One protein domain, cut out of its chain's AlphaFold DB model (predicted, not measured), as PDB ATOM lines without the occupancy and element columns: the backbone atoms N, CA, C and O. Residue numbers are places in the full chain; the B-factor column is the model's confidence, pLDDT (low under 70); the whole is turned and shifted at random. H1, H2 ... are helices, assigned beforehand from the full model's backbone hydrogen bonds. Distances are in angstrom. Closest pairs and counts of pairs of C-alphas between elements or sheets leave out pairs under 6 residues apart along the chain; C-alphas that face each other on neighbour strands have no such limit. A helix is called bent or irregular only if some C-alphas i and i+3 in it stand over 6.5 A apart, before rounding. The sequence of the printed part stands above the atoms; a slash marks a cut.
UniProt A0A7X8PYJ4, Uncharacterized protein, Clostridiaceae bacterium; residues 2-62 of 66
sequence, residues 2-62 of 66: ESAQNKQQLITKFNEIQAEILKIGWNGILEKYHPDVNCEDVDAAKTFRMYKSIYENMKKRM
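Overview. This is residues 2 to 62 of the 66 residues of an uncharacterized protein of Clostridiaceae bacterium (UniProt A0A7X8PYJ4). A long helical arm, H1a, turns sharply into short H1b, which makes a hairpin with H2; H2 crosses H1a's later part, and residues 2 to 13 stick out. The printed part has 61 residues with two named helices, bent H1 then H2, which hold 49 of them; its class is all helix, and it is only just loose, close to compact, with a radius of gyration of the C-alphas of 12.7 A and spans of 36 by 31 by 17 A.

Arrangement. H1, residues 2 to 33, assigned as one helix by its hydrogen bonds, is bent: C-alphas 23 and 26 are 9.2 A apart, and arms H1a, residues 2 to 23, and H1b, residues 26 to 33, stand at a steep tilt of 63 degrees. H1a, with residues 14 to 21 alone, touches H2, residues 44 to 60, about perpendicular at 77 degrees; closest C-alphas: Ile 17 and Tyr 51, 6.7 A. H1b and H2, a hairpin, touch at a shallow tilt of 15 degrees, opposite ways; closest C-alphas: Tyr 33 and Phe 48, 5.6 A. In H1a, H1b and H2 every O i to N i+4 pair is within hydrogen-bond range.

Along the chain. H1a runs 32.0 A from C-alpha 2 at (-21.997, 3.352, -39.665), H1b 10.3 A, and H2 24.3 A to C-alpha 60 at (-10.092, -26.247, -39.423).

Size, cuts and confidence. The farthest C-alphas, Glu 2 and Asn 27, are 36.8 A apart. The printed part has no cut; the link H1 to H2 is short; residues 2 to 4 have pLDDT under 70.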
ATOM      1  N   GLU A   2     -22.400   4.101 -40.877       60.69
ATOM      2  CA  GLU A   2     -21.997   3.352 -39.665       60.69
ATOM      3  C   GLU A   2     -21.662   1.863 -39.889       60.69
ATOM      4  O   GLU A   2     -20.806   1.295 -39.214       60.69
ATOM      5  N   SER A   3     -22.277   1.207 -40.878       63.78
ATOM      6  CA  SER A   3     -22.092  -0.236 -41.097       63.78
ATOM      7  C   SER A   3     -20.699  -0.630 -41.606       63.78
ATOM      8  O   SER A   3     -20.299  -1.778 -41.424       63.78
ATOM      9  N   ALA A   4     -19.964   0.274 -42.263       69.44
ATOM     10  CA  ALA A   4     -18.617  -0.016 -42.764       69.44
ATOM     11  C   ALA A   4     -17.571   0.051 -41.640       69.44
ATOM     12  O   ALA A   4     -16.718  -0.829 -41.538       69.44
ATOM     13  N   GLN A   5     -17.703   1.035 -40.747       72.88
ATOM     14  CA  GLN A   5     -16.814   1.219 -39.602       72.88
ATOM     15  C   GLN A   5     -16.937   0.060 -38.599       72.88
ATOM     16  O   GLN A   5     -15.926  -0.520 -38.205       72.88
ATOM     17  N   ASN A   6     -18.167  -0.377 -38.295       77.62
ATOM     18  CA  ASN A   6     -18.401  -1.537 -37.426       77.62
ATOM     19  C   ASN A   6     -17.796  -2.831 -37.988       77.62
ATOM     20  O   ASN A   6     -17.215  -3.622 -37.245       77.62
ATOM     21  N   LYS A   7     -17.887  -3.053 -39.306       78.75
ATOM     22  CA  LYS A   7     -17.257  -4.220 -39.946       78.75
ATOM     23  C   LYS A   7     -15.743  -4.187 -39.789       78.75
ATOM     24  O   LYS A   7     -15.150  -5.211 -39.467       78.75
ATOM     25  N   GLN A   8     -15.127  -3.026 -39.986       86.19
ATOM     26  CA  GLN A   8     -13.678  -2.898 -39.884       86.19
ATOM     27  C   GLN A   8     -13.185  -3.160 -38.457       86.19
ATOM     28  O   GLN A   8     -12.233  -3.913 -38.283       86.19
ATOM     29  N   GLN A   9     -13.888  -2.655 -37.438       86.06
ATOM     30  CA  GLN A   9     -13.561  -2.938 -36.035       86.06
ATOM     31  C   GLN A   9     -13.674  -4.429 -35.686       86.06
ATOM     32  O   GLN A   9     -12.820  -4.961 -34.979       86.06
ATOM     33  N   LEU A  10     -14.694  -5.120 -36.204       86.88
ATOM     34  CA  LEU A  10     -14.853  -6.562 -35.990       86.88
ATOM     35  C   LEU A  10     -13.726  -7.371 -36.643       86.88
ATOM     36  O   LEU A  10     -13.231  -8.318 -36.034       86.88
ATOM     37  N   ILE A  11     -13.305  -6.990 -37.853       90.25
ATOM     38  CA  ILE A  11     -12.184  -7.635 -38.551       90.25
ATOM     39  C   ILE A  11     -10.879  -7.402 -37.788       90.25
ATOM     40  O   ILE A  11     -10.129  -8.352 -37.575       90.25
ATOM     41  N   THR A  12     -10.626  -6.173 -37.333       93.12
ATOM     42  CA  THR A  12      -9.441  -5.858 -36.525       93.12
ATOM     43  C   THR A  12      -9.407  -6.717 -35.267       93.12
ATOM     44  O   THR A  12      -8.434  -7.437 -35.060       93.12
ATOM     45  N   LYS A  13     -10.507  -6.757 -34.504       91.38
ATOM     46  CA  LYS A  13     -10.588  -7.560 -33.277       91.38
ATOM     47  C   LYS A  13     -10.400  -9.055 -33.537       91.38
ATOM     48  O   LYS A  13      -9.759  -9.747 -32.751       91.38
ATOM     49  N   PHE A  14     -10.946  -9.564 -34.640       93.00
ATOM     50  CA  PHE A  14     -10.729 -10.948 -35.053       93.00
ATOM     51  C   PHE A  14      -9.245 -11.225 -35.323       93.00
ATOM     52  O   PHE A  14      -8.704 -12.192 -34.789       93.00
ATOM     53  N   ASN A  15      -8.577 -10.357 -36.087       93.44
ATOM     54  CA  ASN A  15      -7.155 -10.497 -36.404       93.44
ATOM     55  C   ASN A  15      -6.271 -10.407 -35.150       93.44
ATOM     56  O   ASN A  15      -5.316 -11.172 -35.027       93.44
ATOM     57  N   GLU A  16      -6.597  -9.520 -34.209       95.44
ATOM     58  CA  GLU A  16      -5.888  -9.400 -32.928       95.44
ATOM     59  C   GLU A  16      -5.965 -10.697 -32.118       95.44
ATOM     60  O   GLU A  16      -4.944 -11.192 -31.641       95.44
ATOM     61  N   ILE A  17      -7.154 -11.302 -32.030       95.38
ATOM     62  CA  ILE A  17      -7.338 -12.579 -31.329       95.38
ATOM     63  C   ILE A  17      -6.557 -13.702 -32.020       95.38
ATOM     64  O   ILE A  17      -5.892 -14.489 -31.348       95.38
ATOM     65  N   GLN A  18      -6.595 -13.773 -33.355       95.50
ATOM     66  CA  GLN A  18      -5.798 -14.757 -34.094       95.50
ATOM     67  C   GLN A  18      -4.298 -14.585 -33.834       95.50
ATOM     68  O   GLN A  18      -3.603 -15.575 -33.605       95.50
ATOM     69  N   ALA A  19      -3.804 -13.345 -33.846       95.81
ATOM     70  CA  ALA A  19      -2.405 -13.047 -33.571       95.81
ATOM     71  C   ALA A  19      -2.016 -13.446 -32.143       95.81
ATOM     72  O   ALA A  19      -0.944 -14.014 -31.940       95.81
ATOM     73  N   GLU A  20      -2.888 -13.210 -31.160       96.31
ATOM     74  CA  GLU A  20      -2.618 -13.616 -29.783       96.31
ATOM     75  C   GLU A  20      -2.576 -15.142 -29.636       96.31
ATOM     76  O   GLU A  20      -1.619 -15.669 -29.068       96.31
ATOM     77  N   ILE A  21      -3.535 -15.858 -30.234       95.25
ATOM     78  CA  ILE A  21      -3.551 -17.328 -30.281       95.25
ATOM     79  C   ILE A  21      -2.260 -17.877 -30.904       95.25
ATOM     80  O   ILE A  21      -1.689 -18.833 -30.384       95.25
ATOM     81  N   LEU A  22      -1.782 -17.287 -32.004       94.56
ATOM     82  CA  LEU A  22      -0.525 -17.701 -32.640       94.56
ATOM     83  C   LEU A  22       0.698 -17.395 -31.772       94.56
ATOM     84  O   LEU A  22       1.670 -18.146 -31.802       94.56
ATOM     85  N   LYS A  23       0.656 -16.302 -31.007       95.94
ATOM     86  CA  LYS A  23       1.773 -15.849 -30.176       95.94
ATOM     87  C   LYS A  23       1.962 -16.706 -28.927       95.94
ATOM     88  O   LYS A  23       3.098 -17.033 -28.602       95.94
ATOM     89  N   ILE A  24       0.881 -17.011 -28.206       94.81
ATOM     90  CA  ILE A  24       0.958 -17.709 -26.906       94.81
ATOM     91  C   ILE A  24       0.480 -19.165 -26.968       94.81
ATOM     92  O   ILE A  24       0.575 -19.894 -25.984       94.81
ATOM     93  N   GLY A  25      -0.018 -19.601 -28.128       93.62
ATOM     94  CA  GLY A  25      -0.587 -20.929 -28.317       93.62
ATOM     95  C   GLY A  25      -1.918 -21.117 -27.586       93.62
ATOM     96  O   GLY A  25      -2.352 -20.286 -26.789       93.62
ATOM     97  N   TRP A  26      -2.582 -22.246 -27.837       94.12
ATOM     98  CA  TRP A  26      -3.858 -22.542 -27.181       94.12
ATOM     99  C   TRP A  26      -3.716 -22.710 -25.663       94.12
ATOM    100  O   TRP A  26      -4.572 -22.241 -24.921       94.12
ATOM    101  N   ASN A  27      -2.614 -23.299 -25.195       94.06
ATOM    102  CA  ASN A  27      -2.358 -23.466 -23.762       94.06
ATOM    103  C   ASN A  27      -2.264 -22.116 -23.039       94.06
ATOM    104  O   ASN A  27      -2.951 -21.928 -22.041       94.06
ATOM    105  N   GLY A  28      -1.548 -21.135 -23.602       94.50
ATOM    106  CA  GLY A  28      -1.489 -19.792 -23.020       94.50
ATOM    107  C   GLY A  28      -2.852 -19.089 -22.995       94.50
ATOM    108  O   GLY A  28      -3.139 -18.321 -22.081       94.50
ATOM    109  N   ILE A  29      -3.732 -19.377 -23.962       95.38
ATOM    110  CA  ILE A  29      -5.112 -18.864 -23.967       95.38
ATOM    111  C   ILE A  29      -5.945 -19.500 -22.851       95.38
ATOM    112  O   ILE A  29      -6.733 -18.796 -22.220       95.38
ATOM    113  N   LEU A  30      -5.773 -20.799 -22.581       93.81
ATOM    114  CA  LEU A  30      -6.404 -21.458 -21.433       93.81
ATOM    115  C   LEU A  30      -5.927 -20.814 -20.126       93.81
ATOM    116  O   LEU A  30      -6.744 -20.371 -19.329       93.81
ATOM    117  N   GLU A  31      -4.620 -20.674 -19.937       94.00
ATOM    118  CA  GLU A  31      -4.064 -20.087 -18.713       94.00
ATOM    119  C   GLU A  31      -4.514 -18.637 -18.496       94.00
ATOM    120  O   GLU A  31      -4.740 -18.229 -17.362       94.00
ATOM    121  N   LYS A  32      -4.679 -17.857 -19.571       93.12
ATOM    122  CA  LYS A  32      -5.012 -16.431 -19.477       93.12
ATOM    123  C   LYS A  32      -6.510 -16.142 -19.427       93.12
ATOM    124  O   LYS A  32      -6.907 -15.199 -18.756       93.12
ATOM    125  N   TYR A  33      -7.339 -16.906 -20.138       94.31
ATOM    126  CA  TYR A  33      -8.754 -16.570 -20.349       94.31
ATOM    127  C   TYR A  33      -9.730 -17.653 -19.905       94.31
ATOM    128  O   TYR A  33     -10.934 -17.461 -20.081       94.31
ATOM    129  N   HIS A  34      -9.278 -18.788 -19.360       92.75
ATOM    130  CA  HIS A  34     -10.228 -19.790 -18.885       92.75
ATOM    131  C   HIS A  34     -11.128 -19.190 -17.789       92.75
ATOM    132  O   HIS A  34     -10.619 -18.484 -16.911       92.75
ATOM    133  N   PRO A  35     -12.447 -19.457 -17.803       92.69
ATOM    134  CA  PRO A  35     -13.372 -18.903 -16.813       92.69
ATOM    135  C   PRO A  35     -13.045 -19.323 -15.379       92.69
ATOM    136  O   PRO A  35     -13.267 -18.544 -14.463       92.69
ATOM    137  N   ASP A  36     -12.457 -20.508 -15.188       90.88
ATOM    138  CA  ASP A  36     -12.002 -20.945 -13.858       90.88
ATOM    139  C   ASP A  36     -10.819 -20.118 -13.331       90.88
ATOM    140  O   ASP A  36     -10.654 -19.992 -12.122       90.88
ATOM    141  N   VAL A  37     -10.001 -19.549 -14.224       89.44
ATOM    142  CA  VAL A  37      -8.899 -18.645 -13.850       89.44
ATOM    143  C   VAL A  37      -9.416 -17.218 -13.648       89.44
ATOM    144  O   VAL A  37      -8.939 -16.508 -12.771       89.44
ATOM    145  N   ASN A  38     -10.417 -16.806 -14.429       89.25
ATOM    146  CA  ASN A  38     -10.993 -15.458 -14.411       89.25
ATOM    147  C   ASN A  38     -12.397 -15.456 -13.793       89.25
ATOM    148  O   ASN A  38     -13.333 -14.893 -14.353       89.25
ATOM    149  N   CYS A  39     -12.557 -16.116 -12.648       86.56
ATOM    150  CA  CYS A  39     -13.863 -16.341 -12.028       86.56
ATOM    151  C   CYS A  39     -14.555 -15.056 -11.533       86.56
ATOM    152  O   CYS A  39     -15.772 -15.042 -11.365       86.56
ATOM    153  N   GLU A  40     -13.796 -13.977 -11.332       88.62
ATOM    154  CA  GLU A  40     -14.306 -12.663 -10.919       88.62
ATOM    155  C   GLU A  40     -14.852 -11.830 -12.094       88.62
ATOM    156  O   GLU A  40     -15.598 -10.873 -11.879       88.62
ATOM    157  N   ASP A  41     -14.516 -12.190 -13.338       89.50
ATOM    158  CA  ASP A  41     -15.002 -11.505 -14.536       89.50
ATOM    159  C   ASP A  41     -16.300 -12.158 -15.040       89.50
ATOM    160  O   ASP A  41     -16.325 -13.285 -15.541       89.50
ATOM    161  N   VAL A  42     -17.396 -11.402 -14.951       88.69
ATOM    162  CA  VAL A  42     -18.737 -11.809 -15.402       88.69
ATOM    163  C   VAL A  42     -18.795 -12.148 -16.896       88.69
ATOM    164  O   VAL A  42     -19.649 -12.930 -17.323       88.69
ATOM    165  N   ASP A  43     -17.881 -11.595 -17.695       92.44
ATOM    166  CA  ASP A  43     -17.778 -11.821 -19.133       92.44
ATOM    167  C   ASP A  43     -16.690 -12.851 -19.499       92.44
ATOM    168  O   ASP A  43     -16.545 -13.180 -20.685       92.44
ATOM    169  N   ALA A  44     -15.976 -13.442 -18.530       90.06
ATOM    170  CA  ALA A  44     -14.890 -14.394 -18.789       90.06
ATOM    171  C   ALA A  44     -15.328 -15.557 -19.690       90.06
ATOM    172  O   ALA A  44     -14.679 -15.868 -20.690       90.06
ATOM    173  N   ALA A  45     -16.486 -16.160 -19.404       93.06
ATOM    174  CA  ALA A  45     -17.046 -17.249 -20.206       93.06
ATOM    175  C   ALA A  45     -17.327 -16.838 -21.659       93.06
ATOM    176  O   ALA A  45     -17.088 -17.606 -22.599       93.06
ATOM    177  N   LYS A  46     -17.818 -15.614 -21.862       93.88
ATOM    178  CA  LYS A  46     -18.122 -15.073 -23.189       93.88
ATOM    179  C   LYS A  46     -16.840 -14.782 -23.964       93.88
ATOM    180  O   LYS A  46     -16.738 -15.170 -25.131       93.88
ATOM    181  N   THR A  47     -15.864 -14.158 -23.311       93.12
ATOM    182  CA  THR A  47     -14.539 -13.883 -23.875       93.12
ATOM    183  C   THR A  47     -13.849 -15.186 -24.262       93.12
ATOM    184  O   THR A  47     -13.472 -15.362 -25.423       93.12
ATOM    185  N   PHE A  48     -13.798 -16.158 -23.354       95.25
ATOM    186  CA  PHE A  48     -13.207 -17.467 -23.616       95.25
ATOM    187  C   PHE A  48     -13.874 -18.193 -24.788       95.25
ATOM    188  O   PHE A  48     -13.198 -18.729 -25.670       95.25
ATOM    189  N   ARG A  49     -15.211 -18.162 -24.862       95.00
ATOM    190  CA  ARG A  49     -15.962 -18.748 -25.981       95.00
ATOM    191  C   ARG A  49     -15.586 -18.112 -27.322       95.00
ATOM    192  O   ARG A  49     -15.511 -18.829 -28.322       95.00
ATOM    193  N   MET A  50     -15.342 -16.801 -27.352       94.50
ATOM    194  CA  MET A  50     -14.897 -16.101 -28.558       94.50
ATOM    195  C   MET A  50     -13.519 -16.603 -29.007       94.50
ATOM    196  O   MET A  50     -13.378 -17.022 -30.158       94.50
ATOM    197  N   TYR A  51     -12.544 -16.654 -28.096       95.56
ATOM    198  CA  TYR A  51     -11.212 -17.206 -28.373       95.56
ATOM    199  C   TYR A  51     -11.281 -18.657 -28.863       95.56
ATOM    200  O   TYR A  51     -10.680 -18.997 -29.884       95.56
ATOM    201  N   LYS A  52     -12.085 -19.500 -28.199       95.50
ATOM    202  CA  LYS A  52     -12.291 -20.902 -28.586       95.50
ATOM    203  C   LYS A  52     -12.835 -21.038 -30.002       95.50
ATOM    204  O   LYS A  52     -12.293 -21.802 -30.796       95.50
ATOM    205  N   SER A  53     -13.869 -20.272 -30.343       95.62
ATOM    206  CA  SER A  53     -14.468 -20.331 -31.679       95.62
ATOM    207  C   SER A  53     -13.480 -19.931 -32.779       95.62
ATOM    208  O   SER A  53     -13.523 -20.495 -33.876       95.62
ATOM    209  N   ILE A  54     -12.604 -18.959 -32.510       95.00
ATOM    210  CA  ILE A  54     -11.594 -18.501 -33.470       95.00
ATOM    211  C   ILE A  54     -10.485 -19.548 -33.613       95.00
ATOM    212  O   ILE A  54     -10.144 -19.913 -34.739       95.00
ATOM    213  N   TYR A  55      -9.991 -20.103 -32.504       94.94
ATOM    214  CA  TYR A  55      -8.997 -21.177 -32.523       94.94
ATOM    215  C   TYR A  55      -9.489 -22.412 -33.290       94.94
ATOM    216  O   TYR A  55      -8.782 -22.927 -34.158       94.94
ATOM    217  N   GLU A  56     -10.726 -22.858 -33.056       94.81
ATOM    218  CA  GLU A  56     -11.301 -23.985 -33.800       94.81
ATOM    219  C   GLU A  56     -11.417 -23.691 -35.300       94.81
ATOM    220  O   GLU A  56     -11.199 -24.580 -36.127       94.81
ATOM    221  N   ASN A  57     -11.724 -22.445 -35.677       94.06
ATOM    222  CA  ASN A  57     -11.717 -22.037 -37.078       94.06
ATOM    223  C   ASN A  57     -10.304 -22.090 -37.680       94.06
ATOM    224  O   ASN A  57     -10.127 -22.615 -38.778       94.06
ATOM    225  N   MET A  58      -9.299 -21.609 -36.946       92.94
ATOM    226  CA  MET A  58      -7.893 -21.665 -37.359       92.94
ATOM    227  C   MET A  58      -7.414 -23.107 -37.528       92.94
ATOM    228  O   MET A  58      -6.767 -23.419 -38.528       92.94
ATOM    229  N   LYS A  59      -7.792 -24.002 -36.608       91.88
ATOM    230  CA  LYS A  59      -7.488 -25.437 -36.685       91.88
ATOM    231  C   LYS A  59      -8.126 -26.080 -37.916       91.88
ATOM    232  O   LYS A  59      -7.446 -26.783 -38.656       91.88
ATOM    233  N   LYS A  60      -9.403 -25.783 -38.199       92.19
ATOM    234  CA  LYS A  60     -10.092 -26.247 -39.423       92.19
ATOM    235  C   LYS A  60      -9.402 -25.773 -40.707       92.19
ATOM    236  O   LYS A  60      -9.450 -26.472 -41.709       92.19
ATOM    237  N   ARG A  61      -8.765 -24.600 -40.674       89.81
ATOM    238  CA  ARG A  61      -7.987 -24.033 -41.788       89.81
ATOM    239  C   ARG A  61      -6.517 -24.469 -41.798       89.81
ATOM    240  O   ARG A  61      -5.764 -23.964 -42.621       89.81
ATOM    241  N   MET A  62      -6.110 -25.370 -40.898       86.25
ATOM    242  CA  MET A  62      -4.729 -25.856 -40.751       86.25
ATOM    243  C   MET A  62      -3.700 -24.748 -40.451       86.25
ATOM    244  O   MET A  62      -2.517 -24.905 -40.729       86.25
TER     245      MET A  62